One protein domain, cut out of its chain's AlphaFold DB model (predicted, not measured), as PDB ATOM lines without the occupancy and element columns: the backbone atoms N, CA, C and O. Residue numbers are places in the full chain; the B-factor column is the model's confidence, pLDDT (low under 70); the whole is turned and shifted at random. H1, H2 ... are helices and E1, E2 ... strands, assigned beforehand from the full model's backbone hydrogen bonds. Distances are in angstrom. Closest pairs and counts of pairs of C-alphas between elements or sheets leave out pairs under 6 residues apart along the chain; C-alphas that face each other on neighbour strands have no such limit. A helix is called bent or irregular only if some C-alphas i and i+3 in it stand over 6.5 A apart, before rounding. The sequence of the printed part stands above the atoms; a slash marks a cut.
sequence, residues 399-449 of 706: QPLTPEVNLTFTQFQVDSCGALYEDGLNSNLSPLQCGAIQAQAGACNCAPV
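What this domain is: This is residues 399 to 449 of the 706 residues of an uncharacterized protein of Pseudo-nitzschia multistriata (UniProt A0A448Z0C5). Look for a small rounded body: the helix H2 packs along strand E1 of the hairpin E1 and E2, the helix H1 starts at the end of E2 and extends away from the hairpin, and the two printed ends pair far from the hairpin's turn. The printed part has 51 residues with three named strands and two named helices, ordered E1, E2, H1, H2, E3; class mixed, sheet antiparallel. It is compact, radius of gyration of the C-alphas 9.8 A, spanning 27 by 20 by 16 A.

How they stand to each other: Residues 399 to 400 pair antiparallel with residues 446 to 447 of E3, residues 446 to 448, which pairs with no named strand. In the hairpin of E1, residues 406 to 410, and E2, residues 413 to 416, N 407 and O 415 are within hydrogen-bond range, 2.8 A. H1, residues 417 to 425, and H2, residues 431 to 444, form a helical hairpin, opposite ways at 37 degrees, only just steep; they only just touch, with 3 pairs of C-alphas within 8 A, the closest Cys 417 and Cys 444, 5.7 A. Phe 409 and Ala 436 are the closest C-alphas of E1 and H2, 5.8 A. Every O i to N i+4 pair is within hydrogen-bond range in H1, 7 of 10 in H2, which is irregular: C-alphas 439 and 442 are 7.3 A apart.

Where its parts are: Find C-alpha 406 at (152.784, 191.393, 197.611), where E1 begins, 12.1 A long. E2 is 10.2 A, H1 12.3 A and H2 18.1 A; E3, 7.2 A, ends at C-alpha 448 (149.094, 178.862, 182.478).

The domain as a whole: The printed part has no cut, and its four links are tight. The farthest C-alphas, Gln 411 and Val 449, are 30.6 A apart; residues 410 to 412 and 449 have pLDDT under 70.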
ATOM      1  N   GLN A 399     151.585 179.963 186.587       85.31
ATOM      2  CA  GLN A 399     152.499 180.924 187.206       85.31
ATOM      3  C   GLN A 399     151.783 182.255 187.504       85.31
ATOM      4  O   GLN A 399     150.763 182.553 186.872       85.31
ATOM      5  N   PRO A 400     152.291 183.072 188.444       86.38
ATOM      6  CA  PRO A 400     151.739 184.394 188.724       86.38
ATOM      7  C   PRO A 400     151.846 185.312 187.502       86.38
ATOM      8  O   PRO A 400     152.946 185.523 186.995       86.38
ATOM      9  N   LEU A 401     150.738 185.916 187.069       79.88
ATOM     10  CA  LEU A 401     150.771 186.995 186.069       79.88
ATOM     11  C   LEU A 401     151.178 188.343 186.665       79.88
ATOM     12  O   LEU A 401     151.603 189.256 185.964       79.88
ATOM     13  N   THR A 402     151.050 188.478 187.980       81.94
ATOM     14  CA  THR A 402     151.400 189.706 188.699       81.94
ATOM     15  C   THR A 402     152.491 189.421 189.732       81.94
ATOM     16  O   THR A 402     152.243 189.487 190.937       81.94
ATOM     17  N   PRO A 403     153.712 189.054 189.295       85.56
ATOM     18  CA  PRO A 403     154.771 188.608 190.195       85.56
ATOM     19  C   PRO A 403     155.196 189.675 191.212       85.56
ATOM     20  O   PRO A 403     155.761 189.322 192.239       85.56
ATOM     21  N   GLU A 404     154.908 190.954 190.971       87.81
ATOM     22  CA  GLU A 404     155.209 192.070 191.871       87.81
ATOM     23  C   GLU A 404     154.148 192.311 192.957       87.81
ATOM     24  O   GLU A 404     154.382 193.122 193.856       87.81
ATOM     25  N   VAL A 405     152.980 191.663 192.886       86.25
ATOM     26  CA  VAL A 405     151.942 191.798 193.919       86.25
ATOM     27  C   VAL A 405     152.436 191.148 195.203       86.25
ATOM     28  O   VAL A 405     152.865 190.002 195.202       86.25
ATOM     29  N   ASN A 406     152.378 191.889 196.304       89.75
ATOM     30  CA  ASN A 406     152.784 191.393 197.611       89.75
ATOM     31  C   ASN A 406     151.630 190.652 198.293       89.75
ATOM     32  O   ASN A 406     150.525 191.189 198.385       89.75
ATOM     33  N   LEU A 407     151.908 189.460 198.821       86.44
ATOM     34  CA  LEU A 407     151.003 188.696 199.675       86.44
ATOM     35  C   LEU A 407     151.440 188.801 201.136       86.44
ATOM     36  O   LEU A 407     152.632 188.889 201.426       86.44
ATOM     37  N   THR A 408     150.474 188.777 202.056       81.56
ATOM     38  CA  THR A 408     150.726 188.852 203.504       81.56
ATOM     39  C   THR A 408     150.242 187.557 204.140       81.56
ATOM     40  O   THR A 408     149.068 187.429 204.470       81.56
ATOM     41  N   PHE A 409     151.124 186.567 204.273       71.44
ATOM     42  CA  PHE A 409     150.747 185.217 204.725       71.44
ATOM     43  C   PHE A 409     151.060 184.953 206.205       71.44
ATOM     44  O   PHE A 409     150.556 183.988 206.769       71.44
ATOM     45  N   THR A 410     151.820 185.834 206.859       67.81
ATOM     46  CA  THR A 410     151.888 185.931 208.325       67.81
ATOM     47  C   THR A 410     151.894 187.400 208.739       67.81
ATOM     48  O   THR A 410     152.247 188.276 207.950       67.81
ATOM     49  N   GLN A 411     151.564 187.680 210.003       54.81
ATOM     50  CA  GLN A 411     151.623 189.019 210.615       54.81
ATOM     51  C   GLN A 411     152.994 189.725 210.489       54.81
ATOM     52  O   GLN A 411     153.082 190.930 210.731       54.81
ATOM     53  N   PHE A 412     154.056 189.019 210.075       42.47
ATOM     54  CA  PHE A 412     155.415 189.560 209.972       42.47
ATOM     55  C   PHE A 412     156.108 189.348 208.616       42.47
ATOM     56  O   PHE A 412     157.217 189.856 208.442       42.47
ATOM     57  N   GLN A 413     155.501 188.643 207.651       72.25
ATOM     58  CA  GLN A 413     156.121 188.393 206.343       72.25
ATOM     59  C   GLN A 413     155.226 188.824 205.185       72.25
ATOM     60  O   GLN A 413     154.095 188.364 205.024       72.25
ATOM     61  N   VAL A 414     155.797 189.709 204.367       77.38
ATOM     62  CA  VAL A 414     155.232 190.199 203.117       77.38
ATOM     63  C   VAL A 414     156.241 189.890 202.024       77.38
ATOM     64  O   VAL A 414     157.351 190.422 202.063       77.38
ATOM     65  N   ASP A 415     155.854 189.065 201.057       89.06
ATOM     66  CA  ASP A 415     156.681 188.748 199.893       89.06
ATOM     67  C   ASP A 415     155.872 188.829 198.601       89.06
ATOM     68  O   ASP A 415     154.643 188.726 198.592       89.06
ATOM     69  N   SER A 416     156.577 189.054 197.495       92.81
ATOM     70  CA  SER A 416     155.964 189.170 196.171       92.81
ATOM     71  C   SER A 416     155.522 187.804 195.633       92.81
ATOM     72  O   SER A 416     156.199 186.802 195.867       92.81
ATOM     73  N   CYS A 417     154.436 187.754 194.860       90.56
ATOM     74  CA  CYS A 417     153.925 186.544 194.215       90.56
ATOM     75  C   CYS A 417     155.014 185.787 193.437       90.56
ATOM     76  O   CYS A 417     155.038 184.559 193.459       90.56
ATOM     77  N   GLY A 418     155.935 186.500 192.778       88.50
ATOM     78  CA  GLY A 418     157.057 185.901 192.054       88.50
ATOM     79  C   GLY A 418     158.097 185.260 192.974       88.50
ATOM     80  O   GLY A 418     158.552 184.154 192.698       88.50
ATOM     81  N   ALA A 419     158.442 185.917 194.085       88.75
ATOM     82  CA  ALA A 419     159.365 185.357 195.077       88.75
ATOM     83  C   ALA A 419     158.781 184.097 195.726       88.75
ATOM     84  O   ALA A 419     159.436 183.058 195.761       88.75
ATOM     85  N   LEU A 420     157.513 184.165 196.139       89.62
ATOM     86  CA  LEU A 420     156.823 183.031 196.738       89.62
ATOM     87  C   LEU A 420     156.703 181.869 195.741       89.62
ATOM     88  O   LEU A 420     156.869 180.717 196.130       89.62
ATOM     89  N   TYR A 421     156.447 182.145 194.455       90.25
ATOM     90  CA  TYR A 421     156.387 181.114 193.407       90.25
ATOM     91  C   TYR A 421     157.708 180.359 193.260       90.25
ATOM     92  O   TYR A 421     157.713 179.128 193.250       90.25
ATOM     93  N   GLU A 422     158.826 181.082 193.218       87.38
ATOM     94  CA  GLU A 422     160.158 180.478 193.193       87.38
ATOM     95  C   GLU A 422     160.442 179.676 194.470       87.38
ATOM     96  O   GLU A 422     160.974 178.567 194.399       87.38
ATOM     97  N   ASP A 423     160.047 180.175 195.641       86.62
ATOM     98  CA  ASP A 423     160.197 179.439 196.897       86.62
ATOM     99  C   ASP A 423     159.347 178.164 196.931       86.62
ATOM    100  O   ASP A 423     159.815 177.119 197.387       86.62
ATOM    101  N   GLY A 424     158.132 178.203 196.385       86.81
ATOM    102  CA  GLY A 424     157.270 177.033 196.254       86.81
ATOM    103  C   GLY A 424     157.857 175.959 195.335       86.81
ATOM    104  O   GLY A 424     157.897 174.781 195.709       86.81
ATOM    105  N   LEU A 425     158.399 176.365 194.177       84.25
ATOM    106  CA  LEU A 425     159.077 175.473 193.229       84.25
ATOM    107  C   LEU A 425     160.333 174.823 193.815       84.25
ATOM    108  O   LEU A 425     160.620 173.661 193.525       84.25
ATOM    109  N   ASN A 426     161.074 175.565 194.637       83.12
ATOM    110  CA  ASN A 426     162.296 175.088 195.276       83.12
ATOM    111  C   ASN A 426     162.042 174.340 196.597       83.12
ATOM    112  O   ASN A 426     163.001 173.976 197.276       83.12
ATOM    113  N   SER A 427     160.775 174.089 196.956       80.88
ATOM    114  CA  SER A 427     160.377 173.454 198.222       80.88
ATOM    115  C   SER A 427     160.871 174.209 199.467       80.88
ATOM    116  O   SER A 427     161.116 173.602 200.509       80.88
ATOM    117  N   ASN A 428     161.012 175.532 199.364       80.38
ATOM    118  CA  ASN A 428     161.362 176.412 200.479       80.38
ATOM    119  C   ASN A 428     160.136 176.805 201.323       80.38
ATOM    120  O   ASN A 428     160.305 177.332 202.418       80.38
ATOM    121  N   LEU A 429     158.918 176.564 200.824       79.75
ATOM    122  CA  LEU A 429     157.672 176.803 201.554       79.75
ATOM    123  C   LEU A 429     157.207 175.533 202.270       79.75
ATOM    124  O   LEU A 429     157.101 174.470 201.654       79.75
ATOM    125  N   SER A 430     156.854 175.653 203.550       75.38
ATOM    126  CA  SER A 430     156.091 174.612 204.242       75.38
ATOM    127  C   SER A 430     154.659 174.528 203.669       75.38
ATOM    128  O   SER A 430     154.159 175.513 203.151       75.38
ATOM    129  N   PRO A 431     153.939 173.400 203.754       73.06
ATOM    130  CA  PRO A 431     152.526 173.230 203.442       73.06
ATOM    131  C   PRO A 431     151.611 174.203 204.157       73.06
ATOM    132  O   PRO A 431     150.627 174.613 203.557       73.06
ATOM    133  N   LEU A 432     151.928 174.606 205.392       70.38
ATOM    134  CA  LEU A 432     151.149 175.642 206.064       70.38
ATOM    135  C   LEU A 432     151.336 176.990 205.356       70.38
ATOM    136  O   LEU A 432     150.351 177.642 205.017       70.38
ATOM    137  N   GLN A 433     152.584 177.365 205.050       80.62
ATOM    138  CA  GLN A 433     152.873 178.555 204.244       80.62
ATOM    139  C   GLN A 433     152.241 178.434 202.854       80.62
ATOM    140  O   GLN A 433     151.601 179.366 202.388       80.62
ATOM    141  N   CYS A 434     152.344 177.270 202.221       83.81
ATOM    142  CA  CYS A 434     151.780 176.971 200.916       83.81
ATOM    143  C   CYS A 434     150.260 177.127 200.915       83.81
ATOM    144  O   CYS A 434     149.733 177.819 200.057       83.81
ATOM    145  N   GLY A 435     149.559 176.549 201.893       79.88
ATOM    146  CA  GLY A 435     148.109 176.648 202.029       79.88
ATOM    147  C   GLY A 435     147.656 178.078 202.312       79.88
ATOM    148  O   GLY A 435     146.725 178.565 201.671       79.88
ATOM    149  N   ALA A 436     148.356 178.789 203.202       79.19
ATOM    150  CA  ALA A 436     148.088 180.196 203.489       79.19
ATOM    151  C   ALA A 436     148.306 181.088 202.254       79.19
ATOM    152  O   ALA A 436     147.485 181.956 201.958       79.19
ATOM    153  N   ILE A 437     149.381 180.849 201.497       84.50
ATOM    154  CA  ILE A 437     149.696 181.586 200.269       84.50
ATOM    155  C   ILE A 437     148.708 181.224 199.151       84.50
ATOM    156  O   ILE A 437     148.219 182.121 198.473       84.50
ATOM    157  N   GLN A 438     148.354 179.948 198.976       83.56
ATOM    158  CA  GLN A 438     147.361 179.488 197.997       83.56
ATOM    159  C   GLN A 438     145.978 180.091 198.262       83.56
ATOM    160  O   GLN A 438     145.301 180.495 197.318       83.56
ATOM    161  N   ALA A 439     145.579 180.239 199.530       82.62
ATOM    162  CA  ALA A 439     144.344 180.934 199.896       82.62
ATOM    163  C   ALA A 439     144.338 182.410 199.451       82.62
ATOM    164  O   ALA A 439     143.278 182.974 199.184       82.62
ATOM    165  N   GLN A 440     145.519 183.022 199.314       85.81
ATOM    166  CA  GLN A 440     145.701 184.398 198.841       85.81
ATOM    167  C   GLN A 440     146.108 184.493 197.362       85.81
ATOM    168  O   GLN A 440     146.135 185.588 196.798       85.81
ATOM    169  N   ALA A 441     146.386 183.368 196.699       81.50
ATOM    170  CA  ALA A 441     146.939 183.329 195.346       81.50
ATOM    171  C   ALA A 441     145.998 183.905 194.277       81.50
ATOM    172  O   ALA A 441     146.448 184.253 193.185       81.50
ATOM    173  N   GLY A 442     144.712 184.100 194.595       82.94
ATOM    174  CA  GLY A 442     143.790 184.865 193.752       82.94
ATOM    175  C   GLY A 442     144.298 186.281 193.440       82.94
ATOM    176  O   GLY A 442     144.056 186.786 192.346       82.94
ATOM    177  N   ALA A 443     145.071 186.892 194.345       84.62
ATOM    178  CA  ALA A 443     145.695 188.193 194.117       84.62
ATOM    179  C   ALA A 443     146.891 188.141 193.147       84.62
ATOM    180  O   ALA A 443     147.228 189.163 192.557       84.62
ATOM    181  N   CYS A 444     147.494 186.966 192.934       84.00
ATOM    182  CA  CYS A 444     148.619 186.776 192.014       84.00
ATOM    183  C   CYS A 444     148.203 186.657 190.541       84.00
ATOM    184  O   CYS A 444     149.074 186.637 189.665       84.00
ATOM    185  N   ASN A 445     146.893 186.592 190.263       83.81
ATOM    186  CA  ASN A 445     146.325 186.410 188.927       83.81
ATOM    187  C   ASN A 445     146.978 185.221 188.197       83.81
ATOM    188  O   ASN A 445     147.598 185.365 187.153       83.81
ATOM    189  N   CYS A 446     146.938 184.050 188.817       81.69
ATOM    190  CA  CYS A 446     147.592 182.853 188.306       81.69
ATOM    191  C   CYS A 446     147.061 182.424 186.934       81.69
ATOM    192  O   CYS A 446     145.849 182.328 186.739       81.69
ATOM    193  N   ALA A 447     147.963 182.113 186.001       72.88
ATOM    194  CA  ALA A 447     147.587 181.639 184.676       72.88
ATOM    195  C   ALA A 447     148.594 180.640 184.093       72.88
ATOM    196  O   ALA A 447     149.721 180.562 184.585       72.88
ATOM    197  N   PRO A 448     148.213 179.860 183.065       76.38
ATOM    198  CA  PRO A 448     149.094 178.862 182.478       76.38
ATOM    199  C   PRO A 448     150.426 179.448 181.985       76.38
ATOM    200  O   PRO A 448     150.462 180.543 181.426       76.38
ATOM    201  N   VAL A 449     151.520 178.701 182.148       63.06
ATOM    202  CA  VAL A 449     152.871 179.078 181.682       63.06
ATOM    203  C   VAL A 449     152.961 179.187 180.154       63.06
ATOM    204  O   VAL A 449     153.855 179.855 179.637       63.06
TER     205      VAL A 449